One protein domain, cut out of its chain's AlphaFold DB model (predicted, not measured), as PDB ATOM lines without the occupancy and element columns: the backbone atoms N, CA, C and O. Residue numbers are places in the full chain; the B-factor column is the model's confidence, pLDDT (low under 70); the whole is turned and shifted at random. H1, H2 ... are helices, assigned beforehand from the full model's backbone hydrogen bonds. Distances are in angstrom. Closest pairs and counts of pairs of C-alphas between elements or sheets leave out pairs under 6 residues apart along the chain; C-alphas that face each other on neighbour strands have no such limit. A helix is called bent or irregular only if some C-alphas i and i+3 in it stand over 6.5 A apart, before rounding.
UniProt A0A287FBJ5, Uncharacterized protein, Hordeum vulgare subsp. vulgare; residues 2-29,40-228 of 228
ATOM      1  N   ASN A   2      90.164  38.600  88.770       92.06
ATOM      2  CA  ASN A   2      89.005  39.336  88.235       92.06
ATOM      3  C   ASN A   2      88.639  38.967  86.782       92.06
ATOM      4  O   ASN A   2      87.534  38.497  86.546       92.06
ATOM      5  N   LYS A   3      89.580  39.076  85.831       92.69
ATOM      6  CA  LYS A   3      89.326  38.742  84.414       92.69
ATOM      7  C   LYS A   3      88.882  37.293  84.190       92.69
ATOM      8  O   LYS A   3      88.030  37.054  83.351       92.69
ATOM      9  N   VAL A   4      89.463  36.353  84.936       94.69
ATOM     10  CA  VAL A   4      89.156  34.919  84.813       94.69
ATOM     11  C   VAL A   4      87.754  34.650  85.345       94.69
ATOM     12  O   VAL A   4      86.921  34.153  84.606       94.69
ATOM     13  N   LEU A   5      87.457  35.104  86.568       95.19
ATOM     14  CA  LEU A   5      86.121  34.959  87.149       95.19
ATOM     15  C   LEU A   5      85.056  35.651  86.291       95.19
ATOM     16  O   LEU A   5      83.983  35.105  86.087       95.19
ATOM     17  N   SER A   6      85.351  36.839  85.759       96.31
ATOM     18  CA  SER A   6      84.428  37.555  84.866       96.31
ATOM     19  C   SER A   6      84.066  36.728  83.638       96.31
ATOM     20  O   SER A   6      82.909  36.722  83.227       96.31
ATOM     21  N   GLU A   7      85.051  36.050  83.051       97.06
ATOM     22  CA  GLU A   7      84.840  35.190  81.893       97.06
ATOM     23  C   GLU A   7      84.066  33.925  82.271       97.06
ATOM     24  O   GLU A   7      83.098  33.584  81.599       97.06
ATOM     25  N   ASP A   8      84.404  33.291  83.395       96.25
ATOM     26  CA  ASP A   8      83.687  32.110  83.886       96.25
ATOM     27  C   ASP A   8      82.202  32.419  84.145       96.25
ATOM     28  O   ASP A   8      81.322  31.661  83.726       96.25
ATOM     29  N   PHE A   9      81.902  33.559  84.783       97.31
ATOM     30  CA  PHE A   9      80.523  34.010  85.003       97.31
ATOM     31  C   PHE A   9      79.810  34.346  83.695       97.31
ATOM     32  O   PHE A   9      78.628  34.034  83.571       97.31
ATOM     33  N   ARG A  10      80.503  34.942  82.718       97.44
ATOM     34  CA  ARG A  10      79.942  35.247  81.395       97.44
ATOM     35  C   ARG A  10      79.559  33.972  80.649       97.44
ATOM     36  O   ARG A  10      78.409  33.835  80.248       97.44
ATOM     37  N   VAL A  11      80.480  33.014  80.550       97.00
ATOM     38  CA  VAL A  11      80.246  31.725  79.882       97.00
ATOM     39  C   VAL A  11      79.119  30.951  80.564       97.00
ATOM     40  O   VAL A  11      78.241  30.405  79.897       97.00
ATOM     41  N   TYR A  12      79.118  30.908  81.899       97.00
ATOM     42  CA  TYR A  12      78.057  30.235  82.644       97.00
ATOM     43  C   TYR A  12      76.698  30.904  82.434       97.00
ATOM     44  O   TYR A  12      75.698  30.217  82.230       97.00
ATOM     45  N   LEU A  13      76.662  32.235  82.456       96.25
ATOM     46  CA  LEU A  13      75.449  33.004  82.238       96.25
ATOM     47  C   LEU A  13      74.888  32.798  80.826       96.25
ATOM     48  O   LEU A  13      73.701  32.520  80.693       96.25
ATOM     49  N   GLU A  14      75.720  32.881  79.788       95.75
ATOM     50  CA  GLU A  14      75.303  32.637  78.400       95.75
ATOM     51  C   GLU A  14      74.698  31.234  78.235       95.75
ATOM     52  O   GLU A  14      73.647  31.067  77.610       95.75
ATOM     53  N   ALA A  15      75.312  30.229  78.866       95.88
ATOM     54  CA  ALA A  15      74.796  28.865  78.870       95.88
ATOM     55  C   ALA A  15      73.481  28.724  79.659       95.88
ATOM     56  O   ALA A  15      72.636  27.912  79.301       95.88
ATOM     57  N   LEU A  16      73.269  29.502  80.726       95.50
ATOM     58  CA  LEU A  16      71.993  29.512  81.444       95.50
ATOM     59  C   LEU A  16      70.880  30.214  80.657       95.50
ATOM     60  O   LEU A  16      69.751  29.725  80.637       95.50
ATOM     61  N   GLU A  17      71.178  31.336  80.000       92.94
ATOM     62  CA  GLU A  17      70.203  32.067  79.180       92.94
ATOM     63  C   GLU A  17      69.736  31.213  77.983       92.94
ATOM     64  O   GLU A  17      68.565  31.270  77.599       92.94
ATOM     65  N   SER A  18      70.590  30.319  77.462       93.00
ATOM     66  CA  SER A  18      70.207  29.333  76.435       93.00
ATOM     67  C   SER A  18      69.093  28.374  76.900       93.00
ATOM     68  O   SER A  18      68.345  27.836  76.076       93.00
ATOM     69  N   LEU A  19      68.924  28.187  78.215       92.75
ATOM     70  CA  LEU A  19      67.942  27.292  78.837       92.75
ATOM     71  C   LEU A  19      66.630  27.987  79.216       92.75
ATOM     72  O   LEU A  19      65.727  27.347  79.761       92.75
ATOM     73  N   LYS A  20      66.504  29.285  78.939       91.31
ATOM     74  CA  LYS A  20      65.324  30.071  79.295       91.31
ATOM     75  C   LYS A  20      64.065  29.573  78.584       91.31
ATOM     76  O   LYS A  20      64.067  29.306  77.381       91.31
ATOM     77  N   LEU A  21      62.991  29.454  79.359       88.44
ATOM     78  CA  LEU A  21      61.624  29.287  78.882       88.44
ATOM     79  C   LEU A  21      60.978  30.667  78.706       88.44
ATOM     80  O   LEU A  21      60.995  31.481  79.630       88.44
ATOM     81  N   ASP A  22      60.372  30.912  77.546       79.31
ATOM     82  CA  ASP A  22      59.666  32.165  77.276       79.31
ATOM     83  C   ASP A  22      58.286  32.168  77.953       79.31
ATOM     84  O   ASP A  22      57.352  31.491  77.517       79.31
ATOM     85  N   ILE A  23      58.166  32.938  79.041       77.56
ATOM     86  CA  ILE A  23      56.922  33.189  79.784       77.56
ATOM     87  C   ILE A  23      56.666  34.702  79.793       77.56
ATOM     88  O   ILE A  23      57.554  35.473  80.157       77.56
ATOM     89  N   GLY A  24      55.449  35.125  79.435       60.72
ATOM     90  CA  GLY A  24      55.016  36.523  79.530       60.72
ATOM     91  C   GLY A  24      55.570  37.415  78.417       60.72
ATOM     92  O   GLY A  24      56.283  38.386  78.687       60.72
ATOM     93  N   VAL A  25      55.232  37.104  77.163       61.62
ATOM     94  CA  VAL A  25      55.506  37.998  76.026       61.62
ATOM     95  C   VAL A  25      54.613  39.242  76.156       61.62
ATOM     96  O   VAL A  25      53.514  39.162  76.692       61.62
ATOM     97  N   SER A  26      55.042  40.415  75.673       53.69
ATOM     98  CA  SER A  26      54.256  41.666  75.776       53.69
ATOM     99  C   SER A  26      52.832  41.556  75.208       53.69
ATOM    100  O   SER A  26      51.956  42.311  75.618       53.69
ATOM    101  N   THR A  27      52.591  40.635  74.273       53.59
ATOM    102  CA  THR A  27      51.259  40.321  73.740       53.59
ATOM    103  C   THR A  27      50.384  39.585  74.750       53.59
ATOM    104  O   THR A  27      49.180  39.784  74.757       53.59
ATOM    105  N   ASP A  28      50.975  38.796  75.649       55.56
ATOM    106  CA  ASP A  28      50.256  38.025  76.670       55.56
ATOM    107  C   ASP A  28      49.720  38.926  77.790       55.56
ATOM    108  O   ASP A  28      48.784  38.562  78.489       55.56
ATOM    109  N   VAL A  29      50.293  40.119  77.957       54.50
ATOM    110  CA  VAL A  29      49.804  41.151  78.881       54.50
ATOM    111  C   VAL A  29      48.466  41.730  78.402       54.50
ATOM    112  O   VAL A  29      47.614  42.097  79.214       54.50
ATOM    113  N   ILE A  40      44.617  26.237  66.714       44.50
ATOM    114  CA  ILE A  40      45.979  25.867  66.292       44.50
ATOM    115  C   ILE A  40      46.764  25.380  67.530       44.50
ATOM    116  O   ILE A  40      46.629  25.975  68.603       44.50
ATOM    117  N   PRO A  41      47.634  24.350  67.439       43.00
ATOM    118  CA  PRO A  41      48.464  23.889  68.563       43.00
ATOM    119  C   PRO A  41      49.283  25.002  69.253       43.00
ATOM    120  O   PRO A  41      49.453  24.955  70.469       43.00
ATOM    121  N   ARG A  42      49.679  26.058  68.522       41.12
ATOM    122  CA  ARG A  42      50.339  27.263  69.070       41.12
ATOM    123  C   ARG A  42      49.487  28.041  70.083       41.12
ATOM    124  O   ARG A  42      50.034  28.541  71.059       41.12
ATOM    125  N   GLY A  43      48.165  28.092  69.908       39.25
ATOM    126  CA  GLY A  43      47.268  28.781  70.843       39.25
ATOM    127  C   GLY A  43      47.177  28.078  72.202       39.25
ATOM    128  O   GLY A  43      47.054  28.728  73.234       39.25
ATOM    129  N   ARG A  44      47.319  26.742  72.240       40.94
ATOM    130  CA  ARG A  44      47.331  25.974  73.501       40.94
ATOM    131  C   ARG A  44      48.607  26.199  74.311       40.94
ATOM    132  O   ARG A  44      48.534  26.262  75.535       40.94
ATOM    133  N   GLU A  45      49.753  26.325  73.648       48.88
ATOM    134  CA  GLU A  45      51.024  26.659  74.304       48.88
ATOM    135  C   GLU A  45      51.027  28.105  74.816       48.88
ATOM    136  O   GLU A  45      51.407  28.334  75.963       48.88
ATOM    137  N   GLN A  46      50.496  29.055  74.039       48.41
ATOM    138  CA  GLN A  46      50.318  30.447  74.470       48.41
ATOM    139  C   GLN A  46      49.374  30.571  75.675       48.41
ATOM    140  O   GLN A  46      49.733  31.199  76.665       48.41
ATOM    141  N   LEU A  47      48.217  29.899  75.660       49.53
ATOM    142  CA  LEU A  47      47.289  29.872  76.802       49.53
ATOM    143  C   LEU A  47      47.916  29.233  78.051       49.53
ATOM    144  O   LEU A  47      47.652  29.659  79.176       49.53
ATOM    145  N   ARG A  48      48.767  28.215  77.872       54.88
ATOM    146  CA  ARG A  48      49.495  27.571  78.971       54.88
ATOM    147  C   ARG A  48      50.553  28.509  79.560       54.88
ATOM    148  O   ARG A  48      50.605  28.642  80.780       54.88
ATOM    149  N   ASN A  49      51.334  29.193  78.724       57.81
ATOM    150  CA  ASN A  49      52.341  30.170  79.157       57.81
ATOM    151  C   ASN A  49      51.702  31.403  79.813       57.81
ATOM    152  O   ASN A  49      52.168  31.853  80.858       57.81
ATOM    153  N   HIS A  50      50.575  31.874  79.278       60.16
ATOM    154  CA  HIS A  50      49.777  32.939  79.874       60.16
ATOM    155  C   HIS A  50      49.235  32.536  81.254       60.16
ATOM    156  O   HIS A  50      49.262  33.325  82.193       60.16
ATOM    157  N   ARG A  51      48.819  31.279  81.445       61.50
ATOM    158  CA  ARG A  51      48.405  30.795  82.770       61.50
ATOM    159  C   ARG A  51      49.568  30.720  83.767       61.50
ATOM    160  O   ARG A  51      49.393  31.069  84.934       61.50
ATOM    161  N   PHE A  52      50.757  30.313  83.317       68.00
ATOM    162  CA  PHE A  52      51.971  30.287  84.148       68.00
ATOM    163  C   PHE A  52      52.434  31.676  84.617       68.00
ATOM    164  O   PHE A  52      53.098  31.770  85.646       68.00
ATOM    165  N   MET A  53      52.066  32.740  83.901       80.31
ATOM    166  CA  MET A  53      52.391  34.130  84.245       80.31
ATOM    167  C   MET A  53      51.642  34.642  85.488       80.31
ATOM    168  O   MET A  53      52.160  35.482  86.220       80.31
ATOM    169  N   PHE A  54      50.426  34.142  85.736       82.25
ATOM    170  CA  PHE A  54      49.597  34.549  86.880       82.25
ATOM    171  C   PHE A  54      49.579  33.514  88.007       82.25
ATOM    172  O   PHE A  54      49.328  33.867  89.155       82.25
ATOM    173  N   SER A  55      49.851  32.245  87.706       85.88
ATOM    174  CA  SER A  55      49.854  31.165  88.694       85.88
ATOM    175  C   SER A  55      51.254  30.865  89.233       85.88
ATOM    176  O   SER A  55      52.177  30.587  88.469       85.88
ATOM    177  N   LEU A  56      51.382  30.795  90.559       88.56
ATOM    178  CA  LEU A  56      52.580  30.311  91.246       88.56
ATOM    179  C   LEU A  56      52.795  28.807  91.037       88.56
ATOM    180  O   LEU A  56      53.847  28.398  90.553       88.56
ATOM    181  N   GLY A  57      51.798  27.976  91.357       87.12
ATOM    182  CA  GLY A  57      51.879  26.517  91.203       87.12
ATOM    183  C   GLY A  57      53.171  25.922  91.782       87.12
ATOM    184  O   GLY A  57      53.625  26.321  92.849       87.12
ATOM    185  N   GLU A  58      53.807  25.013  91.039       87.88
ATOM    186  CA  GLU A  58      55.068  24.369  91.448       87.88
ATOM    187  C   GLU A  58      56.275  25.321  91.484       87.88
ATOM    188  O   GLU A  58      57.324  24.961  92.023       87.88
ATOM    189  N   ARG A  59      56.155  26.547  90.947       91.69
ATOM    190  CA  ARG A  59      57.254  27.526  90.943       91.69
ATOM    191  C   ARG A  59      57.643  27.933  92.365       91.69
ATOM    192  O   ARG A  59      58.803  28.260  92.585       91.69
ATOM    193  N   SER A  60      56.738  27.837  93.351       93.00
ATOM    194  CA  SER A  60      57.062  28.097  94.766       93.00
ATOM    195  C   SER A  60      58.123  27.151  95.326       93.00
ATOM    196  O   SER A  60      58.836  27.511  96.260       93.00
ATOM    197  N   ASN A  61      58.275  25.946  94.763       92.62
ATOM    198  CA  ASN A  61      59.249  24.973  95.264       92.62
ATOM    199  C   ASN A  61      60.691  25.485  95.165       92.62
ATOM    200  O   ASN A  61      61.519  25.093  95.986       92.62
ATOM    201  N   ILE A  62      60.980  26.442  94.271       95.12
ATOM    202  CA  ILE A  62      62.306  27.067  94.183       95.12
ATOM    203  C   ILE A  62      62.746  27.696  95.512       95.12
ATOM    204  O   ILE A  62      63.931  27.688  95.843       95.12
ATOM    205  N   LEU A  63      61.790  28.179  96.313       94.94
ATOM    206  CA  LEU A  63      62.034  28.795  97.615       94.94
ATOM    207  C   LEU A  63      62.363  27.777  98.716       94.94
ATOM    208  O   LEU A  63      62.844  28.180  99.778       94.94
ATOM    209  N   LYS A  64      62.117  26.483  98.476       93.44
ATOM    210  CA  LYS A  64      62.547  25.363  99.330       93.44
ATOM    211  C   LYS A  64      63.915  24.823  98.911       93.44
ATOM    212  O   LYS A  64      64.593  24.178  99.701       93.44
ATOM    213  N   GLU A  65      64.330  25.110  97.684       92.69
ATOM    214  CA  GLU A  65      65.576  24.626  97.092       92.69
ATOM    215  C   GLU A  65      66.688  25.685  97.076       92.69
ATOM    216  O   GLU A  65      67.658  25.551  96.336       92.69
ATOM    217  N   ILE A  66      66.572  26.739  97.887       95.12
ATOM    218  CA  ILE A  66      67.515  27.871  97.913       95.12
ATOM    219  C   ILE A  66      68.972  27.419  98.075       95.12
ATOM    220  O   ILE A  66      69.855  27.907  97.372       95.12
ATOM    221  N   ASP A  67      69.223  26.444  98.948       90.88
ATOM    222  CA  ASP A  67      70.573  25.944  99.221       90.88
ATOM    223  C   ASP A  67      71.040  24.838  98.264       90.88
ATOM    224  O   ASP A  67      72.206  24.435  98.318       90.88
ATOM    225  N   GLN A  68      70.169  24.348  97.375       94.38
ATOM    226  CA  GLN A  68      70.545  23.307  96.421       94.38
ATOM    227  C   GLN A  68      71.592  23.831  95.425       94.38
ATOM    228  O   GLN A  68      71.626  25.034  95.140       94.38
ATOM    229  N   PRO A  69      72.438  22.950  94.860       94.06
ATOM    230  CA  PRO A  69      73.365  23.331  93.802       94.06
ATOM    231  C   PRO A  69      72.655  24.020  92.631       94.06
ATOM    232  O   PRO A  69      71.473  23.775  92.363       94.06
ATOM    233  N   GLY A  70      73.389  24.893  91.940       92.81
ATOM    234  CA  GLY A  70      72.929  25.487  90.691       92.81
ATOM    235  C   GLY A  70      72.784  24.447  89.575       92.81
ATOM    236  O   GLY A  70      73.299  23.329  89.651       92.81
ATOM    237  N   LEU A  71      72.089  24.839  88.515       94.69
ATOM    238  CA  LEU A  71      71.984  24.105  87.265       94.69
ATOM    239  C   LEU A  71      73.369  23.856  86.661       94.69
ATOM    240  O   LEU A  71      74.265  24.703  86.717       94.69
ATOM    241  N   VAL A  72      73.499  22.700  86.014       94.81
ATOM    242  CA  VAL A  72      74.657  22.335  85.197       94.81
ATOM    243  C   VAL A  72      74.225  22.428  83.731       94.81
ATOM    244  O   VAL A  72      73.579  21.493  83.249       94.81
ATOM    245  N   PRO A  73      74.560  23.518  83.008       91.50
ATOM    246  CA  PRO A  73      73.941  23.818  81.721       91.50
ATOM    247  C   PRO A  73      74.043  22.681  80.708       91.50
ATOM    248  O   PRO A  73      73.038  22.275  80.139       91.50
ATOM    249  N   ARG A  74      75.219  22.050  80.605       89.88
ATOM    250  CA  ARG A  74      75.458  20.923  79.688       89.88
ATOM    251  C   ARG A  74      74.508  19.739  79.899       89.88
ATOM    252  O   ARG A  74      74.142  19.073  78.939       89.88
ATOM    253  N   ILE A  75      74.121  19.452  81.147       91.00
ATOM    254  CA  ILE A  75      73.195  18.347  81.450       91.00
ATOM    255  C   ILE A  75      71.778  18.727  81.022       91.00
ATOM    256  O   ILE A  75      71.055  17.906  80.459       91.00
ATOM    257  N   SER A  76      71.375  19.971  81.269       90.81
ATOM    258  CA  SER A  76      70.071  20.480  80.852       90.81
ATOM    259  C   SER A  76      69.950  20.568  79.329       90.81
ATOM    260  O   SER A  76      68.926  20.159  78.789       90.81
ATOM    261  N   GLU A  77      71.006  21.008  78.638       87.75
ATOM    262  CA  GLU A  77      71.093  21.044  77.172       87.75
ATOM    263  C   GLU A  77      70.974  19.637  76.574       87.75
ATOM    264  O   GLU A  77      70.148  19.415  75.687       87.75
ATOM    265  N   ALA A  78      71.718  18.659  77.108       89.44
ATOM    266  CA  ALA A  78      71.659  17.269  76.649       89.44
ATOM    267  C   ALA A  78      70.255  16.652  76.792       89.44
ATOM    268  O   ALA A  78      69.854  15.823  75.978       89.44
ATOM    269  N   ASN A  79      69.497  17.085  77.801       90.38
ATOM    270  CA  ASN A  79      68.131  16.633  78.060       90.38
ATOM    271  C   ASN A  79      67.050  17.553  77.456       90.38
ATOM    272  O   ASN A  79      65.867  17.324  77.693       90.38
ATOM    273  N   SER A  80      67.428  18.590  76.692       89.38
ATOM    274  CA  SER A  80      66.506  19.584  76.112       89.38
ATOM    275  C   SER A  80      65.556  20.232  77.135       89.38
ATOM    276  O   SER A  80      64.395  20.517  76.838       89.38
ATOM    277  N   LEU A  81      66.040  20.454  78.360       90.25
ATOM    278  CA  LEU A  81      65.257  21.057  79.438       90.25
ATOM    279  C   LEU A  81      65.245  22.584  79.312       90.25
ATOM    280  O   LEU A  81      66.264  23.205  79.014       90.25
ATOM    281  N   LYS A  82      64.087  23.186  79.583       91.00
ATOM    282  CA  LYS A  82      63.894  24.639  79.646       91.00
ATOM    283  C   LYS A  82      63.341  25.026  81.009       91.00
ATOM    284  O   LYS A  82      62.536  24.282  81.571       91.00
ATOM    285  N   TYR A  83      63.744  26.187  81.518       92.12
ATOM    286  CA  TYR A  83      63.389  26.626  82.866       92.12
ATOM    287  C   TYR A  83      62.783  28.031  82.892       92.12
ATOM    288  O   TYR A  83      63.233  28.907  82.147       92.12
ATOM    289  N   PRO A  84      61.811  28.279  83.789       92.56
ATOM    290  CA  PRO A  84      61.418  29.630  84.168       92.56
ATOM    291  C   PRO A  84      62.618  30.451  84.649       92.56
ATOM    292  O   PRO A  84      63.575  29.914  85.221       92.56
ATOM    293  N   TYR A  85      62.563  31.765  84.442       94.06
ATOM    294  CA  TYR A  85      63.721  32.624  84.675       94.06
ATOM    295  C   TYR A  85      64.158  32.677  86.143       94.06
ATOM    296  O   TYR A  85      65.349  32.775  86.423       94.06
ATOM    297  N   GLU A  86      63.242  32.542  87.102       95.38
ATOM    298  CA  GLU A  86      63.595  32.510  88.523       95.38
ATOM    299  C   GLU A  86      64.513  31.332  88.893       95.38
ATOM    300  O   GLU A  86      65.315  31.450  89.818       95.38
ATOM    301  N   VAL A  87      64.456  30.219  88.148       96.06
ATOM    302  CA  VAL A  87      65.347  29.066  88.349       96.06
ATOM    303  C   VAL A  87      66.751  29.397  87.841       96.06
ATOM    304  O   VAL A  87      67.737  29.136  88.532       96.06
ATOM    305  N   ILE A  88      66.838  30.029  86.665       96.06
ATOM    306  CA  ILE A  88      68.092  30.537  86.089       96.06
ATOM    307  C   ILE A  88      68.726  31.560  87.034       96.06
ATOM    308  O   ILE A  88      69.900  31.439  87.389       96.06
ATOM    309  N   PHE A  89      67.928  32.513  87.516       97.19
ATOM    310  CA  PHE A  89      68.357  33.511  88.483       97.19
ATOM    311  C   PHE A  89      68.872  32.857  89.770       97.19
ATOM    312  O   PHE A  89      69.995  33.144  90.177       97.19
ATOM    313  N   ARG A  90      68.117  31.929  90.383       97.50
ATOM    314  CA  ARG A  90      68.559  31.213  91.596       97.50
ATOM    315  C   ARG A  90      69.891  30.512  91.371       97.50
ATOM    316  O   ARG A  90      70.768  30.595  92.224       97.50
ATOM    317  N   SER A  91      70.047  29.857  90.223       97.50
ATOM    318  CA  SER A  91      71.267  29.148  89.844       97.50
ATOM    319  C   SER A  91      72.482  30.072  89.751       97.50
ATOM    320  O   SER A  91      73.522  29.789  90.346       97.50
ATOM    321  N   LEU A  92      72.336  31.200  89.049       97.62
ATOM    322  CA  LEU A  92      73.386  32.207  88.915       97.62
ATOM    323  C   LEU A  92      73.772  32.798  90.275       97.62
ATOM    324  O   LEU A  92      74.955  32.868  90.607       97.62
ATOM    325  N   GLN A  93      72.776  33.180  91.081       97.25
ATOM    326  CA  GLN A  93      73.011  33.725  92.417       97.25
ATOM    327  C   GLN A  93      73.682  32.698  93.336       97.25
ATOM    328  O   GLN A  93      74.577  33.059  94.095       97.25
ATOM    329  N   LYS A  94      73.308  31.416  93.247       97.31
ATOM    330  CA  LYS A  94      73.925  30.351  94.044       97.31
ATOM    331  C   LYS A  94      75.400  30.166  93.702       97.31
ATOM    332  O   LYS A  94      76.216  30.096  94.620       97.31
ATOM    333  N   LEU A  95      75.743  30.134  92.409       97.38
ATOM    334  CA  LEU A  95      77.139  30.079  91.970       97.38
ATOM    335  C   LEU A  95      77.915  31.291  92.498       97.38
ATOM    336  O   LEU A  95      78.962  31.119  93.116       97.38
ATOM    337  N   LEU A  96      77.365  32.501  92.332       97.56
ATOM    338  CA  LEU A  96      77.974  33.726  92.851       97.56
ATOM    339  C   LEU A  96      78.235  33.639  94.352       97.56
ATOM    340  O   LEU A  96      79.338  33.943  94.795       97.56
ATOM    341  N   MET A  97      77.245  33.209  95.131       97.75
ATOM    342  CA  MET A  97      77.361  33.100  96.581       97.75
ATOM    343  C   MET A  97      78.415  32.094  97.017       97.75
ATOM    344  O   MET A  97      79.177  32.386  97.939       97.75
ATOM    345  N   ASP A  98      78.462  30.917  96.396       97.00
ATOM    346  CA  ASP A  98      79.424  29.881  96.771       97.00
ATOM    347  C   ASP A  98      80.854  30.310  96.428       97.00
ATOM    348  O   ASP A  98      81.726  30.251  97.298       97.00
ATOM    349  N   THR A  99      81.070  30.835  95.217       97.12
ATOM    350  CA  THR A  99      82.377  31.356  94.791       97.12
ATOM    351  C   THR A  99      82.792  32.565  95.630       97.12
ATOM    352  O   THR A  99      83.917  32.623  96.117       97.12
ATOM    353  N   ALA A 100      81.893  33.519  95.880       97.44
ATOM    354  CA  ALA A 100      82.189  34.672  96.730       97.44
ATOM    355  C   ALA A 100      82.512  34.261  98.168       97.44
ATOM    356  O   ALA A 100      83.415  34.832  98.777       97.44
ATOM    357  N   SER A 101      81.814  33.258  98.705       97.12
ATOM    358  CA  SER A 101      82.074  32.755 100.055       97.12
ATOM    359  C   SER A 101      83.476  32.152 100.158       97.12
ATOM    360  O   SER A 101      84.221  32.507 101.073       97.12
ATOM    361  N   SER A 102      83.856  31.272  99.222       96.75
ATOM    362  CA  SER A 102      85.183  30.644  99.234       96.75
ATOM    363  C   SER A 102      86.299  31.667  99.040       96.75
ATOM    364  O   SER A 102      87.265  31.673  99.805       96.75
ATOM    365  N   GLU A 103      86.141  32.569  98.071       96.38
ATOM    366  CA  GLU A 103      87.147  33.584  97.757       96.38
ATOM    367  C   GLU A 103      87.297  34.611  98.877       96.38
ATOM    368  O   GLU A 103      88.416  34.966  99.241       96.38
ATOM    369  N   TYR A 104      86.200  35.059  99.493       96.69
ATOM    370  CA  TYR A 104      86.272  36.009 100.603       96.69
ATOM    371  C   TYR A 104      87.024  35.427 101.803       96.69
ATOM    372  O   TYR A 104      87.897  36.085 102.374       96.69
ATOM    373  N   ILE A 105      86.725  34.174 102.166       96.19
ATOM    374  CA  ILE A 105      87.408  33.478 103.264       96.19
ATOM    375  C   ILE A 105      88.893  33.302 102.936       96.19
ATOM    376  O   ILE A 105      89.739  33.591 103.787       96.19
ATOM    377  N   PHE A 106      89.216  32.874 101.712       96.56
ATOM    378  CA  PHE A 106      90.598  32.710 101.268       96.56
ATOM    379  C   PHE A 106      91.363  34.036 101.309       96.56
ATOM    380  O   PHE A 106      92.428  34.107 101.924       96.56
ATOM    381  N   ILE A 107      90.805  35.099 100.724       95.88
ATOM    382  CA  ILE A 107      91.455  36.410 100.646       95.88
ATOM    383  C   ILE A 107      91.711  36.966 102.048       95.88
ATOM    384  O   ILE A 107      92.829  37.382 102.364       95.88
ATOM    385  N   LYS A 108      90.705  36.892 102.925       94.00
ATOM    386  CA  LYS A 108      90.829  37.318 104.320       94.00
ATOM    387  C   LYS A 108      91.887  36.517 105.082       94.00
ATOM    388  O   LYS A 108      92.615  37.092 105.891       94.00
ATOM    389  N   ALA A 109      91.981  35.207 104.854       95.62
ATOM    390  CA  ALA A 109      92.931  34.342 105.552       95.62
ATOM    391  C   ALA A 109      94.371  34.502 105.042       95.62
ATOM    392  O   ALA A 109      95.296  34.599 105.852       95.62
ATOM    393  N   PHE A 110      94.552  34.528 103.721       96.62
ATOM    394  CA  PHE A 110      95.859  34.521 103.070       96.62
ATOM    395  C   PHE A 110      96.479  35.918 103.009       96.62
ATOM    396  O   PHE A 110      97.633  36.092 103.391       96.62
ATOM    397  N   PHE A 111      95.709  36.922 102.581       94.19
ATOM    398  CA  PHE A 111      96.227  38.274 102.370       94.19
ATOM    399  C   PHE A 111      95.972  39.238 103.530       94.19
ATOM    400  O   PHE A 111      96.602  40.288 103.584       94.19
ATOM    401  N   ARG A 112      95.067  38.899 104.461       92.56
ATOM    402  CA  ARG A 112      94.679  39.762 105.600       92.56
ATOM    403  C   ARG A 112      94.097  41.123 105.195       92.56
ATOM    404  O   ARG A 112      94.033  42.025 106.023       92.56
ATOM    405  N   GLU A 113      93.622  41.249 103.958       92.19
ATOM    406  CA  GLU A 113      93.065  42.482 103.410       92.19
ATOM    407  C   GLU A 113      91.720  42.203 102.723       92.19
ATOM    408  O   GLU A 113      91.660  41.621 101.642       92.19
ATOM    409  N   GLU A 114      90.619  42.620 103.357       88.19
ATOM    410  CA  GLU A 114      89.260  42.369 102.851       88.19
ATOM    411  C   GLU A 114      88.931  43.198 101.595       88.19
ATOM    412  O   GLU A 114      88.158  42.750 100.751       88.19
ATOM    413  N   SER A 115      89.554  44.371 101.414       91.62
ATOM    414  CA  SER A 115      89.345  45.254 100.250       91.62
ATOM    415  C   SER A 115      89.689  44.591  98.918       91.62
ATOM    416  O   SER A 115      89.064  44.899  97.900       91.62
ATOM    417  N   MET A 116      90.638  43.652  98.909       94.12
ATOM    418  CA  MET A 116      91.024  42.946  97.689       94.12
ATOM    419  C   MET A 116      89.905  42.073  97.119       94.12
ATOM    420  O   MET A 116      89.849  41.887  95.903       94.12
ATOM    421  N   PHE A 117      88.976  41.592  97.952       96.00
ATOM    422  CA  PHE A 117      87.811  40.853  97.468       96.00
ATOM    423  C   PHE A 117      87.016  41.671  96.446       96.00
ATOM    424  O   PHE A 117      86.692  41.171  95.371       96.00
ATOM    425  N   TYR A 118      86.760  42.945  96.745       95.12
ATOM    426  CA  TYR A 118      85.948  43.799  95.882       95.12
ATOM    427  C   TYR A 118      86.638  44.100  94.549       95.12
ATOM    428  O   TYR A 118      85.969  44.139  93.523       95.12
ATOM    429  N   GLN A 119      87.970  44.204  94.528       94.62
ATOM    430  CA  GLN A 119      88.735  44.328  93.277       94.62
ATOM    431  C   GLN A 119      88.666  43.040  92.443       94.62
ATOM    432  O   GLN A 119      88.577  43.068  91.215       94.62
ATOM    433  N   VAL A 120      88.687  41.879  93.102       95.38
ATOM    434  CA  VAL A 120      88.555  40.581  92.431       95.38
ATOM    435  C   VAL A 120      87.148  40.392  91.857       95.38
ATOM    436  O   VAL A 120      87.029  39.904  90.735       95.38
ATOM    437  N   PHE A 121      86.105  40.800  92.585       97.12
ATOM    438  CA  PHE A 121      84.704  40.588  92.206       97.12
ATOM    439  C   PHE A 121      84.065  41.717  91.389       97.12
ATOM    440  O   PHE A 121      82.958  41.533  90.890       97.12
ATOM    441  N   GLU A 122      84.756  42.838  91.173       96.56
ATOM    442  CA  GLU A 122      84.258  43.952  90.353       96.56
ATOM    443  C   GLU A 122      83.760  43.493  88.969       96.56
ATOM    444  O   GLU A 122      82.666  43.862  88.543       96.56
ATOM    445  N   GLY A 123      84.526  42.639  88.290       97.19
ATOM    446  CA  GLY A 123      84.202  42.153  86.952       97.19
ATOM    447  C   GLY A 123      83.030  41.161  86.924       97.19
ATOM    448  O   GLY A 123      82.080  41.397  86.175       97.19
ATOM    449  N   PRO A 124      83.009  40.109  87.772       97.19
ATOM    450  CA  PRO A 124      81.827  39.263  87.951       97.19
ATOM    451  C   PRO A 124      80.550  40.049  88.275       97.19
ATOM    452  O   PRO A 124      79.504  39.796  87.678       97.19
ATOM    453  N   PHE A 125      80.628  41.035  89.175       97.56
ATOM    454  CA  PHE A 125      79.477  41.878  89.497       97.56
ATOM    455  C   PHE A 125      79.014  42.702  88.298       97.56
ATOM    456  O   PHE A 125      77.809  42.816  88.100       97.56
ATOM    457  N   ALA A 126      79.930  43.241  87.488       97.00
ATOM    458  CA  ALA A 126      79.574  43.987  86.283       97.00
ATOM    459  C   ALA A 126      78.813  43.116  85.268       97.00
ATOM    460  O   ALA A 126      77.750  43.520  84.804       97.00
ATOM    461  N   VAL A 127      79.295  41.897  84.999       97.31
ATOM    462  CA  VAL A 127      78.637  40.951  84.074       97.31
ATOM    463  C   VAL A 127      77.210  40.629  84.531       97.31
ATOM    464  O   VAL A 127      76.268  40.670  83.739       97.31
ATOM    465  N   ILE A 128      77.028  40.345  85.824       96.62
ATOM    466  CA  ILE A 128      75.706  40.009  86.368       96.62
ATOM    467  C   ILE A 128      74.787  41.242  86.403       96.62
ATOM    468  O   ILE A 128      73.603  41.126  86.089       96.62
ATOM    469  N   ASP A 129      75.315  42.424  86.741       95.88
ATOM    470  CA  ASP A 129      74.571  43.695  86.770       95.88
ATOM    471  C   ASP A 129      74.054  44.082  85.377       95.88
ATOM    472  O   ASP A 129      72.904  44.505  85.240       95.88
ATOM    473  N   GLU A 130      74.873  43.907  84.337       95.94
ATOM    474  CA  GLU A 130      74.478  44.131  82.942       95.94
ATOM    475  C   GLU A 130      73.352  43.183  82.518       95.94
ATOM    476  O   GLU A 130      72.314  43.640  82.031       95.94
ATOM    477  N   ASN A 131      73.500  41.881  82.784       94.31
ATOM    478  CA  ASN A 131      72.468  40.901  82.454       94.31
ATOM    479  C   ASN A 131      71.151  41.168  83.182       94.31
ATOM    480  O   ASN A 131      70.075  41.129  82.589       94.31
ATOM    481  N   MET A 132      71.233  41.486  84.475       94.06
ATOM    482  CA  MET A 132      70.059  41.772  85.286       94.06
ATOM    483  C   MET A 132      69.277  42.963  84.722       94.06
ATOM    484  O   MET A 132      68.055  42.884  84.606       94.06
ATOM    485  N   LYS A 133      69.954  44.037  84.298       93.56
ATOM    486  CA  LYS A 133      69.294  45.189  83.659       93.56
ATOM    487  C   LYS A 133      68.606  44.806  82.349       93.56
ATOM    488  O   LYS A 133      67.453  45.190  82.142       93.56
ATOM    489  N   LEU A 134      69.282  44.039  81.490       92.88
ATOM    490  CA  LEU A 134      68.736  43.590  80.204       92.88
ATOM    491  C   LEU A 134      67.503  42.696  80.383       92.88
ATOM    492  O   LEU A 134      66.484  42.898  79.716       92.88
ATOM    493  N   THR A 135      67.561  41.745  81.315       91.25
ATOM    494  CA  THR A 135      66.439  40.839  81.566       91.25
ATOM    495  C   THR A 135      65.264  41.561  82.215       91.25
ATOM    496  O   THR A 135      64.120  41.380  81.788       91.25
ATOM    497  N   LEU A 136      65.515  42.422  83.206       92.81
ATOM    498  CA  LEU A 136      64.438  43.143  83.885       92.81
ATOM    499  C   LEU A 136      63.709  44.111  82.957       92.81
ATOM    500  O   LEU A 136      62.491  44.212  83.063       92.81
ATOM    501  N   ALA A 137      64.401  44.762  82.016       90.75
ATOM    502  CA  ALA A 137      63.762  45.647  81.040       90.75
ATOM    503  C   ALA A 137      62.655  44.946  80.228       90.75
ATOM    504  O   ALA A 137      61.654  45.572  79.882       90.75
ATOM    505  N   ASN A 138      62.807  43.639  79.986       86.44
ATOM    506  CA  ASN A 138      61.925  42.843  79.132       86.44
ATOM    507  C   ASN A 138      61.009  41.875  79.904       86.44
ATOM    508  O   ASN A 138      60.223  41.156  79.288       86.44
ATOM    509  N   SER A 139      61.088  41.829  81.239       88.31
ATOM    510  CA  SER A 139      60.316  40.882  82.054       88.31
ATOM    511  C   SER A 139      58.922  41.414  82.374       88.31
ATOM    512  O   SER A 139      58.801  42.451  83.026       88.31
ATOM    513  N   HIS A 140      57.878  40.711  81.936       89.81
ATOM    514  CA  HIS A 140      56.482  41.056  82.232       89.81
ATOM    515  C   HIS A 140      55.824  40.075  83.205       89.81
ATOM    516  O   HIS A 140      54.686  40.294  83.587       89.81
ATOM    517  N   ASP A 141      56.525  39.027  83.641       91.19
ATOM    518  CA  ASP A 141      56.013  38.043  84.595       91.19
ATOM    519  C   ASP A 141      56.185  38.552  86.038       91.19
ATOM    520  O   ASP A 141      57.260  38.463  86.641       91.19
ATOM    521  N   ALA A 142      55.106  39.095  86.608       92.88
ATOM    522  CA  ALA A 142      55.094  39.587  87.985       92.88
ATOM    523  C   ALA A 142      55.380  38.493  89.034       92.88
ATOM    524  O   ALA A 142      55.992  38.792  90.062       92.88
ATOM    525  N   ILE A 143      54.986  37.237  88.788       93.62
ATOM    526  CA  ILE A 143      55.265  36.120  89.702       93.62
ATOM    527  C   ILE A 143      56.752  35.767  89.673       93.62
ATOM    528  O   ILE A 143      57.353  35.622  90.736       93.62
ATOM    529  N   CYS A 144      57.371  35.722  88.488       94.50
ATOM    530  CA  CYS A 144      58.823  35.563  88.353       94.50
ATOM    531  C   CYS A 144      59.572  36.638  89.146       94.50
ATOM    532  O   CYS A 144      60.486  36.330  89.908       94.50
ATOM    533  N   LEU A 145      59.181  37.906  88.978       95.88
ATOM    534  CA  LEU A 145      59.825  39.034  89.653       95.88
ATOM    535  C   LEU A 145      59.686  38.937  91.177       95.88
ATOM    536  O   LEU A 145      60.665  39.150  91.892       95.88
ATOM    537  N   MET A 146      58.504  38.562  91.677       96.38
ATOM    538  CA  MET A 146      58.301  38.341  93.109       96.38
ATOM    539  C   MET A 146      59.134  37.159  93.630       96.38
ATOM    540  O   MET A 146      59.770  37.271  94.674       96.38
ATOM    541  N   LEU A 147      59.214  36.054  92.884       96.81
ATOM    542  CA  LEU A 147      60.066  34.916  93.241       96.81
ATOM    543  C   LEU A 147      61.543  35.310  93.306       96.81
ATOM    544  O   LEU A 147      62.219  34.947  94.265       96.81
ATOM    545  N   MET A 148      62.042  36.098  92.349       97.50
ATOM    546  CA  MET A 148      63.413  36.622  92.380       97.50
ATOM    547  C   MET A 148      63.666  37.478  93.630       97.50
ATOM    548  O   MET A 148      64.703  37.318  94.269       97.50
ATOM    549  N   ILE A 149      62.710  38.328  94.027       97.75
ATOM    550  CA  ILE A 149      62.782  39.110  95.274       97.75
ATOM    551  C   ILE A 149      62.876  38.184  96.492       97.75
ATOM    552  O   ILE A 149      63.748  38.375  97.344       97.75
ATOM    553  N   CYS A 150      62.002  37.178  96.582       97.56
ATOM    554  CA  CYS A 150      62.010  36.211  97.680       97.56
ATOM    555  C   CYS A 150      63.325  35.417  97.725       97.56
ATOM    556  O   CYS A 150      63.902  35.257  98.800       97.56
ATOM    557  N   ILE A 151      63.844  34.984  96.570       97.81
ATOM    558  CA  ILE A 151      65.150  34.320  96.449       97.81
ATOM    559  C   ILE A 151      66.259  35.228  96.988       97.81
ATOM    560  O   ILE A 151      67.033  34.794  97.838       97.81
ATOM    561  N   THR A 152      66.320  36.493  96.559       98.00
ATOM    562  CA  THR A 152      67.341  37.443  97.028       98.00
ATOM    563  C   THR A 152      67.273  37.642  98.542       98.00
ATOM    564  O   THR A 152      68.309  37.573  99.203       98.00
ATOM    565  N   LYS A 153      66.075  37.796  99.122       97.12
ATOM    566  CA  LYS A 153      65.907  37.906 100.583       97.12
ATOM    567  C   LYS A 153      66.347  36.640 101.326       97.12
ATOM    568  O   LYS A 153      67.027  36.732 102.346       97.12
ATOM    569  N   LYS A 154      66.008  35.450 100.817       97.12
ATOM    570  CA  LYS A 154      66.474  34.185 101.412       97.12
ATOM    571  C   LYS A 154      67.996  34.049 101.306       97.12
ATOM    572  O   LYS A 154      68.635  33.642 102.270       97.12
ATOM    573  N   HIS A 155      68.600  34.473 100.198       97.44
ATOM    574  CA  HIS A 155      70.055  34.525 100.044       97.44
ATOM    575  C   HIS A 155      70.733  35.501 101.017       97.44
ATOM    576  O   HIS A 155      71.778  35.156 101.569       97.44
ATOM    577  N   GLN A 156      70.130  36.662 101.303       97.56
ATOM    578  CA  GLN A 156      70.610  37.566 102.359       97.56
ATOM    579  C   GLN A 156      70.626  36.868 103.723       97.56
ATOM    580  O   GLN A 156      71.631  36.919 104.432       97.56
ATOM    581  N   LEU A 157      69.555  36.143 104.066       97.00
ATOM    582  CA  LEU A 157      69.498  35.365 105.305       97.00
ATOM    583  C   LEU A 157      70.590  34.284 105.350       97.00
ATOM    584  O   LEU A 157      71.261  34.130 106.371       97.00
ATOM    585  N   VAL A 158      70.815  33.570 104.243       96.94
ATOM    586  CA  VAL A 158      71.879  32.559 104.136       96.94
ATOM    587  C   VAL A 158      73.265  33.184 104.342       96.94
ATOM    588  O   VAL A 158      74.047  32.661 105.136       96.94
ATOM    589  N   MET A 159      73.577  34.309 103.690       97.31
ATOM    590  CA  MET A 159      74.871  34.996 103.851       97.31
ATOM    591  C   MET A 159      75.068  35.551 105.267       97.31
ATOM    592  O   MET A 159      76.147  35.394 105.847       97.31
ATOM    593  N   SER A 160      74.007  36.100 105.864       97.00
ATOM    594  CA  SER A 160      73.997  36.540 107.262       97.00
ATOM    595  C   SER A 160      74.286  35.376 108.218       97.00
ATOM    596  O   SER A 160      75.149  35.484 109.091       97.00
ATOM    597  N   ASN A 161      73.652  34.216 108.008       96.88
ATOM    598  CA  ASN A 161      73.900  33.011 108.806       96.88
ATOM    599  C   ASN A 161      75.340  32.493 108.654       96.88
ATOM    600  O   ASN A 161      75.932  32.027 109.629       96.88
ATOM    601  N   ARG A 162      75.931  32.625 107.457       95.88
ATOM    602  CA  ARG A 162      77.354  32.328 107.202       95.88
ATOM    603  C   ARG A 162      78.305  33.358 107.829       95.88
ATOM    604  O   ARG A 162      79.496  33.077 107.929       95.88
ATOM    605  N   ARG A 163      77.799  34.518 108.272       96.44
ATOM    606  CA  ARG A 163      78.571  35.673 108.770       96.44
ATOM    607  C   ARG A 163      79.543  36.228 107.725       96.44
ATOM    608  O   ARG A 163      80.685  36.564 108.042       96.44
ATOM    609  N   LEU A 164      79.090  36.299 106.474       95.56
ATOM    610  CA  LEU A 164      79.876  36.765 105.332       95.56
ATOM    611  C   LEU A 164      79.230  38.026 104.729       95.56
ATOM    612  O   LEU A 164      78.316  37.892 103.921       95.56
ATOM    613  N   PRO A 165      79.703  39.239 105.075       95.12
ATOM    614  CA  PRO A 165      79.076  40.491 104.631       95.12
ATOM    615  C   PRO A 165      79.440  40.895 103.190       95.12
ATOM    616  O   PRO A 165      79.006  41.928 102.687       95.12
ATOM    617  N   CYS A 166      80.269  40.107 102.500       95.81
ATOM    618  CA  CYS A 166      80.884  40.486 101.226       95.81
ATOM    619  C   CYS A 166      79.897  40.680 100.061       95.81
ATOM    620  O   CYS A 166      80.251  41.302  99.060       95.81
ATOM    621  N   LEU A 167      78.669  40.167 100.187       97.44
ATOM    622  CA  LEU A 167      77.611  40.298  99.182       97.44
ATOM    623  C   LEU A 167      76.456  41.208  99.608       97.44
ATOM    624  O   LEU A 167      75.540  41.393  98.809       97.44
ATOM    625  N   ASP A 168      76.488  41.808 100.801       96.75
ATOM    626  CA  ASP A 168      75.357  42.584 101.334       96.75
ATOM    627  C   ASP A 168      74.962  43.721 100.380       96.75
ATOM    628  O   ASP A 168      73.826  43.792  99.914       96.75
ATOM    629  N   THR A 169      75.947  44.527  99.966       96.19
ATOM    630  CA  THR A 169      75.731  45.647  99.029       96.19
ATOM    631  C   THR A 169      75.189  45.175  97.677       96.19
ATOM    632  O   THR A 169      74.353  45.840  97.064       96.19
ATOM    633  N   TYR A 170      75.656  44.025  97.195       97.38
ATOM    634  CA  TYR A 170      75.224  43.465  95.917       97.38
ATOM    635  C   TYR A 170      73.774  42.944  95.981       97.38
ATOM    636  O   TYR A 170      72.979  43.201  95.070       97.38
ATOM    637  N   LEU A 171      73.405  42.246  97.059       97.75
ATOM    638  CA  LEU A 171      72.050  41.723  97.252       97.75
ATOM    639  C   LEU A 171      71.043  42.862  97.478       97.75
ATOM    640  O   LEU A 171      69.962  42.840  96.886       97.75
ATOM    641  N   ASP A 172      71.419  43.903  98.227       97.88
ATOM    642  CA  ASP A 172      70.598  45.109  98.391       97.88
ATOM    643  C   ASP A 172      70.378  45.828  97.056       97.88
ATOM    644  O   ASP A 172      69.247  46.164  96.695       97.88
ATOM    645  N   LYS A 173      71.443  45.997  96.264       97.25
ATOM    646  CA  LYS A 173      71.360  46.576  94.917       97.25
ATOM    647  C   LYS A 173      70.445  45.758  93.999       97.25
ATOM    648  O   LYS A 173      69.656  46.332  93.250       97.25
ATOM    649  N   SER A 174      70.488  44.429  94.099       96.94
ATOM    650  CA  SER A 174      69.591  43.538  93.351       96.94
ATOM    651  C   SER A 174      68.117  43.798  93.694       96.94
ATOM    652  O   SER A 174      67.283  43.911  92.794       96.94
ATOM    653  N   LEU A 175      67.787  43.975  94.980       97.88
ATOM    654  CA  LEU A 175      66.432  44.341  95.412       97.88
ATOM    655  C   LEU A 175      66.012  45.730  94.908       97.88
ATOM    656  O   LEU A 175      64.865  45.896  94.487       97.88
ATOM    657  N   ILE A 176      66.932  46.703  94.902       97.31
ATOM    658  CA  ILE A 176      66.690  48.058  94.376       97.31
ATOM    659  C   ILE A 176      66.291  48.027  92.894       97.31
ATOM    660  O   ILE A 176      65.515  48.878  92.468       97.31
ATOM    661  N   TYR A 177      66.748  47.050  92.108       95.75
ATOM    662  CA  TYR A 177      66.292  46.879  90.723       95.75
ATOM    663  C   TYR A 177      64.986  46.096  90.596       95.75
ATOM    664  O   TYR A 177      64.135  46.434  89.769       95.75
ATOM    665  N   LEU A 178      64.820  45.043  91.398       97.50
ATOM    666  CA  LEU A 178      63.678  44.137  91.285       97.50
ATOM    667  C   LEU A 178      62.361  44.806  91.678       97.50
ATOM    668  O   LEU A 178      61.373  44.679  90.953       97.50
ATOM    669  N   TRP A 179      62.339  45.543  92.791       97.56
ATOM    670  CA  TRP A 179      61.110  46.156  93.303       97.56
ATOM    671  C   TRP A 179      60.482  47.176  92.341       97.56
ATOM    672  O   TRP A 179      59.284  47.055  92.070       97.56
ATOM    673  N   PRO A 180      61.231  48.144  91.768       97.00
ATOM    674  CA  PRO A 180      60.674  49.065  90.780       97.00
ATOM    675  C   PRO A 180      60.133  48.352  89.540       97.00
ATOM    676  O   PRO A 180      59.075  48.732  89.027       97.00
ATOM    677  N   ARG A 181      60.814  47.294  89.070       96.62
ATOM    678  CA  ARG A 181      60.326  46.532  87.916       96.62
ATOM    679  C   ARG A 181      59.055  45.760  88.251       96.62
ATOM    680  O   ARG A 181      58.098  45.853  87.488       96.62
ATOM    681  N   PHE A 182      59.012  45.071  89.393       96.19
ATOM    682  CA  PHE A 182      57.801  44.405  89.877       96.19
ATOM    683  C   PHE A 182      56.631  45.387  89.953       96.19
ATOM    684  O   PHE A 182      55.572  45.112  89.398       96.19
ATOM    685  N   LYS A 183      56.845  46.565  90.556       95.69
ATOM    686  CA  LYS A 183      55.821  47.610  90.639       95.69
ATOM    687  C   LYS A 183      55.318  48.031  89.258       95.69
ATOM    688  O   LYS A 183      54.115  48.106  89.063       95.69
ATOM    689  N   THR A 184      56.220  48.264  88.308       95.44
ATOM    690  CA  THR A 184      55.853  48.667  86.939       95.44
ATOM    691  C   THR A 184      54.935  47.636  86.278       95.44
ATOM    692  O   THR A 184      53.904  47.992  85.712       95.44
ATOM    693  N   VAL A 185      55.286  46.352  86.377       92.69
ATOM    694  CA  VAL A 185      54.488  45.256  85.807       92.69
ATOM    695  C   VAL A 185      53.154  45.101  86.541       92.69
ATOM    696  O   VAL A 185      52.115  44.924  85.913       92.69
ATOM    697  N   PHE A 186      53.165  45.211  87.867       92.00
ATOM    698  CA  PHE A 186      51.960  45.135  88.688       92.00
ATOM    699  C   PHE A 186      50.979  46.276  88.378       92.00
ATOM    700  O   PHE A 186      49.785  46.038  88.200       92.00
ATOM    701  N   ASP A 187      51.480  47.505  88.240       92.50
ATOM    702  CA  ASP A 187      50.676  48.666  87.853       92.50
ATOM    703  C   ASP A 187      50.094  48.478  86.441       92.50
ATOM    704  O   ASP A 187      48.926  48.787  86.213       92.50
ATOM    705  N   MET A 188      50.869  47.917  85.507       90.12
ATOM    706  CA  MET A 188      50.404  47.584  84.156       90.12
ATOM    707  C   MET A 188      49.249  46.571  84.179       90.12
ATOM    708  O   MET A 188      48.258  46.767  83.480       90.12
ATOM    709  N   TYR A 189      49.324  45.532  85.017       87.62
ATOM    710  CA  TYR A 189      48.212  44.592  85.196       87.62
ATOM    711  C   TYR A 189      46.954  45.319  85.698       87.62
ATOM    712  O   TYR A 189      45.874  45.181  85.125       87.62
ATOM    713  N   ILE A 190      47.092  46.172  86.716       86.69
ATOM    714  CA  ILE A 190      45.970  46.962  87.238       86.69
ATOM    715  C   ILE A 190      45.349  47.849  86.147       86.69
ATOM    716  O   ILE A 190      44.126  47.895  86.021       86.69
ATOM    717  N   GLN A 191      46.167  48.533  85.342       87.25
ATOM    718  CA  GLN A 191      45.669  49.374  84.248       87.25
ATOM    719  C   GLN A 191      44.895  48.564  83.205       87.25
ATOM    720  O   GLN A 191      43.826  48.999  82.776       87.25
ATOM    721  N   ASN A 192      45.370  47.366  82.856       82.12
ATOM    722  CA  ASN A 192      44.656  46.487  81.929       82.12
ATOM    723  C   ASN A 192      43.280  46.091  82.473       82.12
ATOM    724  O   ASN A 192      42.308  46.090  81.724       82.12
ATOM    725  N   LEU A 193      43.173  45.818  83.778       78.62
ATOM    726  CA  LEU A 193      41.891  45.503  84.408       78.62
ATOM    727  C   LEU A 193      40.906  46.682  84.340       78.62
ATOM    728  O   LEU A 193      39.723  46.466  84.091       78.62
ATOM    729  N   TYR A 194      41.382  47.917  84.524       80.50
ATOM    730  CA  TYR A 194      40.541  49.116  84.414       80.50
ATOM    731  C   TYR A 194      40.061  49.403  82.988       80.50
ATOM    732  O   TYR A 194      39.006  50.010  82.814       80.50
ATOM    733  N   GLN A 195      40.824  48.989  81.975       79.69
ATOM    734  CA  GLN A 195      40.483  49.197  80.566       79.69
ATOM    735  C   GLN A 195      39.559  48.109  79.994       79.69
ATOM    736  O   GLN A 195      39.011  48.292  78.908       79.69
ATOM    737  N   CYS A 196      39.357  46.991  80.700       71.94
ATOM    738  CA  CYS A 196      38.456  45.933  80.250       71.94
ATOM    739  C   CYS A 196      36.987  46.390  80.247       71.94
ATOM    740  O   CYS A 196      36.444  46.787  81.278       71.94
ATOM    741  N   ASP A 197      36.312  46.263  79.098       71.06
ATOM    742  CA  ASP A 197      34.876  46.533  78.998       71.06
ATOM    743  C   ASP A 197      34.082  45.501  79.813       71.06
ATOM    744  O   ASP A 197      34.085  44.302  79.519       71.06
ATOM    745  N   ALA A 198      33.351  45.976  80.823       69.06
ATOM    746  CA  ALA A 198      32.517  45.142  81.678       69.06
ATOM    747  C   ALA A 198      31.489  44.316  80.887       69.06
ATOM    748  O   ALA A 198      31.113  43.235  81.334       69.06
ATOM    749  N   LYS A 199      31.054  44.777  79.705       66.25
ATOM    750  CA  LYS A 199      30.094  44.054  78.853       66.25
ATOM    751  C   LYS A 199      30.685  42.787  78.229       66.25
ATOM    752  O   LYS A 199      29.948  41.834  78.001       66.25
ATOM    753  N   MET A 200      32.000  42.750  78.011       63.41
ATOM    754  CA  MET A 200      32.719  41.580  77.484       63.41
ATOM    755  C   MET A 200      32.903  40.477  78.540       63.41
ATOM    756  O   MET A 200      33.207  39.337  78.203       63.41
ATOM    757  N   LEU A 201      32.687  40.778  79.825       62.50
ATOM    758  CA  LEU A 201      32.859  39.812  80.917       62.50
ATOM    759  C   LEU A 201      31.666  38.850  81.083       62.50
ATOM    760  O   LEU A 201      31.785  37.872  81.819       62.50
ATOM    761  N   TRP A 202      30.536  39.112  80.413       62.09
ATOM    762  CA  TRP A 202      29.250  38.433  80.638       62.09
ATOM    763  C   TRP A 202      28.669  37.802  79.366       62.09
ATOM    764  O   TRP A 202      27.485  37.960  79.084       62.09
ATOM    765  N   VAL A 203      29.490  37.096  78.583       61.00
ATOM    766  CA  VAL A 203      29.045  36.561  77.282       61.00
ATOM    767  C   VAL A 203      28.047  35.398  77.433       61.00
ATOM    768  O   VAL A 203      27.070  35.376  76.698       61.00
ATOM    769  N   ASP A 204      28.201  34.516  78.438       61.41
ATOM    770  CA  ASP A 204      27.369  33.294  78.554       61.41
ATOM    771  C   ASP A 204      26.757  33.025  79.950       61.41
ATOM    772  O   ASP A 204      26.062  32.025  80.147       61.41
ATOM    773  N   GLY A 205      27.013  33.879  80.953       60.81
ATOM    774  CA  GLY A 205      26.413  33.810  82.305       60.81
ATOM    775  C   GLY A 205      26.687  32.541  83.138       60.81
ATOM    776  O   GLY A 205      26.274  32.464  84.291       60.81
ATOM    777  N   THR A 206      27.381  31.549  82.579       67.62
ATOM    778  CA  THR A 206      27.583  30.211  83.163       67.62
ATOM    779  C   THR A 206      28.947  30.047  83.832       67.62
ATOM    780  O   THR A 206      29.072  29.272  84.781       67.62
ATOM    781  N   HIS A 207      29.961  30.807  83.402       64.62
ATOM    782  CA  HIS A 207      31.308  30.784  83.975       64.62
ATOM    783  C   HIS A 207      31.899  32.197  84.102       64.62
ATOM    784  O   HIS A 207      31.649  33.036  83.235       64.62
ATOM    785  N   PRO A 208      32.710  32.473  85.146       68.62
ATOM    786  CA  PRO A 208      33.474  33.713  85.230       68.62
ATOM    787  C   PRO A 208      34.412  33.857  84.029       68.62
ATOM    788  O   PRO A 208      35.053  32.884  83.621       68.62
ATOM    789  N   HIS A 209      34.535  35.074  83.498       72.31
ATOM    790  CA  HIS A 209      35.471  35.368  82.416       72.31
ATOM    791  C   HIS A 209      36.906  34.968  82.799       72.31
ATOM    792  O   HIS A 209      37.323  35.131  83.951       72.31
ATOM    793  N   HIS A 210      37.686  34.492  81.825       73.44
ATOM    794  CA  HIS A 210      39.063  34.020  82.017       73.44
ATOM    795  C   HIS A 210      39.941  35.015  82.797       73.44
ATOM    796  O   HIS A 210      40.697  34.618  83.679       73.44
ATOM    797  N   ILE A 211      39.766  36.317  82.550       75.88
ATOM    798  CA  ILE A 211      40.510  37.368  83.253       75.88
ATOM    799  C   ILE A 211      40.289  37.341  84.774       75.88
ATOM    800  O   ILE A 211      41.243  37.476  85.534       75.88
ATOM    801  N   VAL A 212      39.061  37.079  85.237       79.44
ATOM    802  CA  VAL A 212      38.734  36.999  86.671       79.44
ATOM    803  C   VAL A 212      39.512  35.857  87.320       79.44
ATOM    804  O   VAL A 212      40.063  36.016  88.408       79.44
ATOM    805  N   ARG A 213      39.618  34.721  86.622       80.12
ATOM    806  CA  ARG A 213      40.426  33.586  87.071       80.12
ATOM    807  C   ARG A 213      41.910  33.944  87.147       80.12
ATOM    808  O   ARG A 213      42.519  33.637  88.163       80.12
ATOM    809  N   CYS A 214      42.476  34.603  86.133       80.94
ATOM    810  CA  CYS A 214      43.888  35.012  86.140       80.94
ATOM    811  C   CYS A 214      44.224  35.902  87.340       80.94
ATOM    812  O   CYS A 214      45.183  35.629  88.055       80.94
ATOM    813  N   TYR A 215      43.410  36.924  87.619       85.25
ATOM    814  CA  TYR A 215      43.653  37.815  88.761       85.25
ATOM    815  C   TYR A 215      43.421  37.138  90.114       85.25
ATOM    816  O   TYR A 215      44.090  37.480  91.092       85.25
ATOM    817  N   MET A 216      42.518  36.159  90.181       87.00
ATOM    818  CA  MET A 216      42.330  35.335  91.375       87.00
ATOM    819  C   MET A 216      43.539  34.421  91.620       87.00
ATOM    820  O   MET A 216      44.079  34.429  92.725       87.00
ATOM    821  N   GLU A 217      44.019  33.719  90.586       87.44
ATOM    822  CA  GLU A 217      45.245  32.907  90.634       87.44
ATOM    823  C   GLU A 217      46.460  33.777  91.024       87.44
ATOM    824  O   GLU A 217      47.245  33.390  91.894       87.44
ATOM    825  N   PHE A 218      46.563  34.993  90.479       90.12
ATOM    826  CA  PHE A 218      47.624  35.953  90.795       90.12
ATOM    827  C   PHE A 218      47.581  36.451  92.237       90.12
ATOM    828  O   PHE A 218      48.592  36.433  92.938       90.12
ATOM    829  N   THR A 219      46.405  36.855  92.713       90.25
ATOM    830  CA  THR A 219      46.245  37.335  94.091       90.25
ATOM    831  C   THR A 219      46.544  36.219  95.088       90.25
ATOM    832  O   THR A 219      47.291  36.437  96.041       90.25
ATOM    833  N   ALA A 220      46.031  35.007  94.848       92.12
ATOM    834  CA  ALA A 220      46.327  33.842  95.678       92.12
ATOM    835  C   ALA A 220      47.835  33.540  95.715       92.12
ATOM    836  O   ALA A 220      48.392  33.302  96.786       92.12
ATOM    837  N   SER A 221      48.501  33.633  94.563       92.69
ATOM    838  CA  SER A 221      49.949  33.455  94.432       92.69
ATOM    839  C   SER A 221      50.741  34.465  95.267       92.69
ATOM    840  O   SER A 221      51.658  34.081  95.989       92.69
ATOM    841  N   LEU A 222      50.374  35.750  95.220       92.00
ATOM    842  CA  LEU A 222      51.038  36.788  96.015       92.00
ATOM    843  C   LEU A 222      50.809  36.612  97.519       92.00
ATOM    844  O   LEU A 222      51.737  36.798  98.302       92.00
ATOM    845  N   VAL A 223      49.594  36.234  97.926       92.88
ATOM    846  CA  VAL A 223      49.284  35.952  99.338       92.88
ATOM    847  C   VAL A 223      50.116  34.779  99.847       92.88
ATOM    848  O   VAL A 223      50.678  34.870 100.935       92.88
ATOM    849  N   GLN A 224      50.239  33.710  99.053       92.19
ATOM    850  CA  GLN A 224      51.078  32.567  99.402       92.19
ATOM    851  C   GLN A 224      52.552  32.975  99.545       92.19
ATOM    852  O   GLN A 224      53.168  32.647 100.553       92.19
ATOM    853  N   LEU A 225      53.102  33.731  98.589       92.38
ATOM    854  CA  LEU A 225      54.498  34.189  98.638       92.38
ATOM    855  C   LEU A 225      54.794  35.128  99.812       92.38
ATOM    856  O   LEU A 225      55.924  35.165 100.282       92.38
ATOM    857  N   ASN A 226      53.803  35.888 100.277       86.38
ATOM    858  CA  ASN A 226      53.955  36.783 101.422       86.38
ATOM    859  C   ASN A 226      53.851  36.059 102.778       86.38
ATOM    860  O   ASN A 226      54.153  36.655 103.810       86.38
ATOM    861  N   ALA A 227      53.381  34.809 102.789       83.62
ATOM    862  CA  ALA A 227      53.300  33.981 103.990       83.62
ATOM    863  C   ALA A 227      54.561  33.125 104.227       83.62
ATOM    864  O   ALA A 227      54.708  32.570 105.316       83.62
ATOM    865  N   GLU A 228      55.432  32.998 103.219       65.50
ATOM    866  CA  GLU A 228      56.718  32.281 103.284       65.50
ATOM    867  C   GLU A 228      57.881  33.158 103.765       65.50
ATOM    868  O   GLU A 228      58.800  32.584 104.397       65.50
TER     869      GLU A 228
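Overview. This is residues 2 to 29 and 40 to 228 of the 228 residues of an uncharacterized protein of Hordeum vulgare subsp. vulgare (UniProt A0A287FBJ5). Five helices, H1, H6, H7, H8 and H9, lie along the length of a rod as an up-and-down bundle, each running against the one before it in the chain. H9, the longest, runs on at one end toward little H10 and a loop, residues 202 to 208, which sticks out; from there H11 folds back and packs on H8, and H3 meets H8 and H11 with its last residues. The 217 printed residues hold eleven named helices, H1 to H11 in number order, and no named strand: the class is all helix. The whole is compact, with a radius of gyration of the C-alphas of 19.8 A and spans of 73 by 35 by 27 A.

Arrangement. H9, residues 165 to 195, forms a hairpin with H8, residues 142 to 162, at a shallow tilt of 19 degrees; their closest C-alphas, those of Leu 145 and Phe 182, are 5.7 A apart. H9 touches H7, residues 115 to 138, the same way at a shallow tilt of 9 degrees; the closest C-alphas are those of Leu 136 and Arg 181, 6.7 A. H7 and H6, residues 85 to 110, form another hairpin; the closest C-alphas are those of Tyr 104 and Phe 117, 6.0 A. H6 and H8 are the hubs, touching five helices each; their closest C-alphas, those of Glu 86 and Met 148, are 5.6 A apart. H1, residues 2 to 17, touches residues 119 to 128 of H7; the closest C-alphas are those of Ser 6 and Pro 124, 4.4 A. H5, residues 73 to 78, only just touches H1, with 3 pairs of C-alphas within 8 A, closest Ala 15 and Pro 73, 5.9 A. H4, residues 57 to 63, touches H8; the closest C-alphas are those of Leu 63 and Ile 151, 6.4 A. H11, residues 210 to 227, touches H8 the same way at a shallow tilt of 9 degrees; the closest C-alphas are those of Ile 143 and Ser 221, 7.6 A. H3, residues 41 to 54, touches H11 at a steep tilt of 40 degrees; the closest C-alphas are those of Phe 54 and Phe 218, 4.6 A. H2, residues 26 to 29, and H10, residues 198 to 201, touch no helix. Every O i to N i+4 pair is within hydrogen-bond range in H1, H5, H6, H8 and H11, against 9 of 10 in H3, 16 of 20 in H7, 23 of 27 in H9 and 0 of 3 in H4, where 4 of 4 O i to N i+3 pairs are; H2 and H10 are too short for an i+4 pair.

Along the chain. H1 begins at C-alpha 2, (89.005, 39.336, 88.235), and H11 ends at C-alpha 227, (53.300, 33.981, 103.990). H9 is 46.3 A long, H6 37.1 A, H7 34.7 A and H8 30.3 A. H7 has a kink of 49 degrees near residue 123 and is irregular, C-alphas 120 and 123 being 7.2 A apart; H9 is irregular too, with 7.6 A between C-alphas 166 and 169.

Size, cuts and confidence. The C-alphas farthest apart, those of Phe 111 and Asp 204, are 73.0 A apart. Residues 30 to 39 are not printed, and C-alphas 29 and 40 are 20.2 A apart across the cut. Of the links printed whole, none is long. Confidence is under 70 at residues 24 to 29, 40 to 52, 198 to 208 and 228.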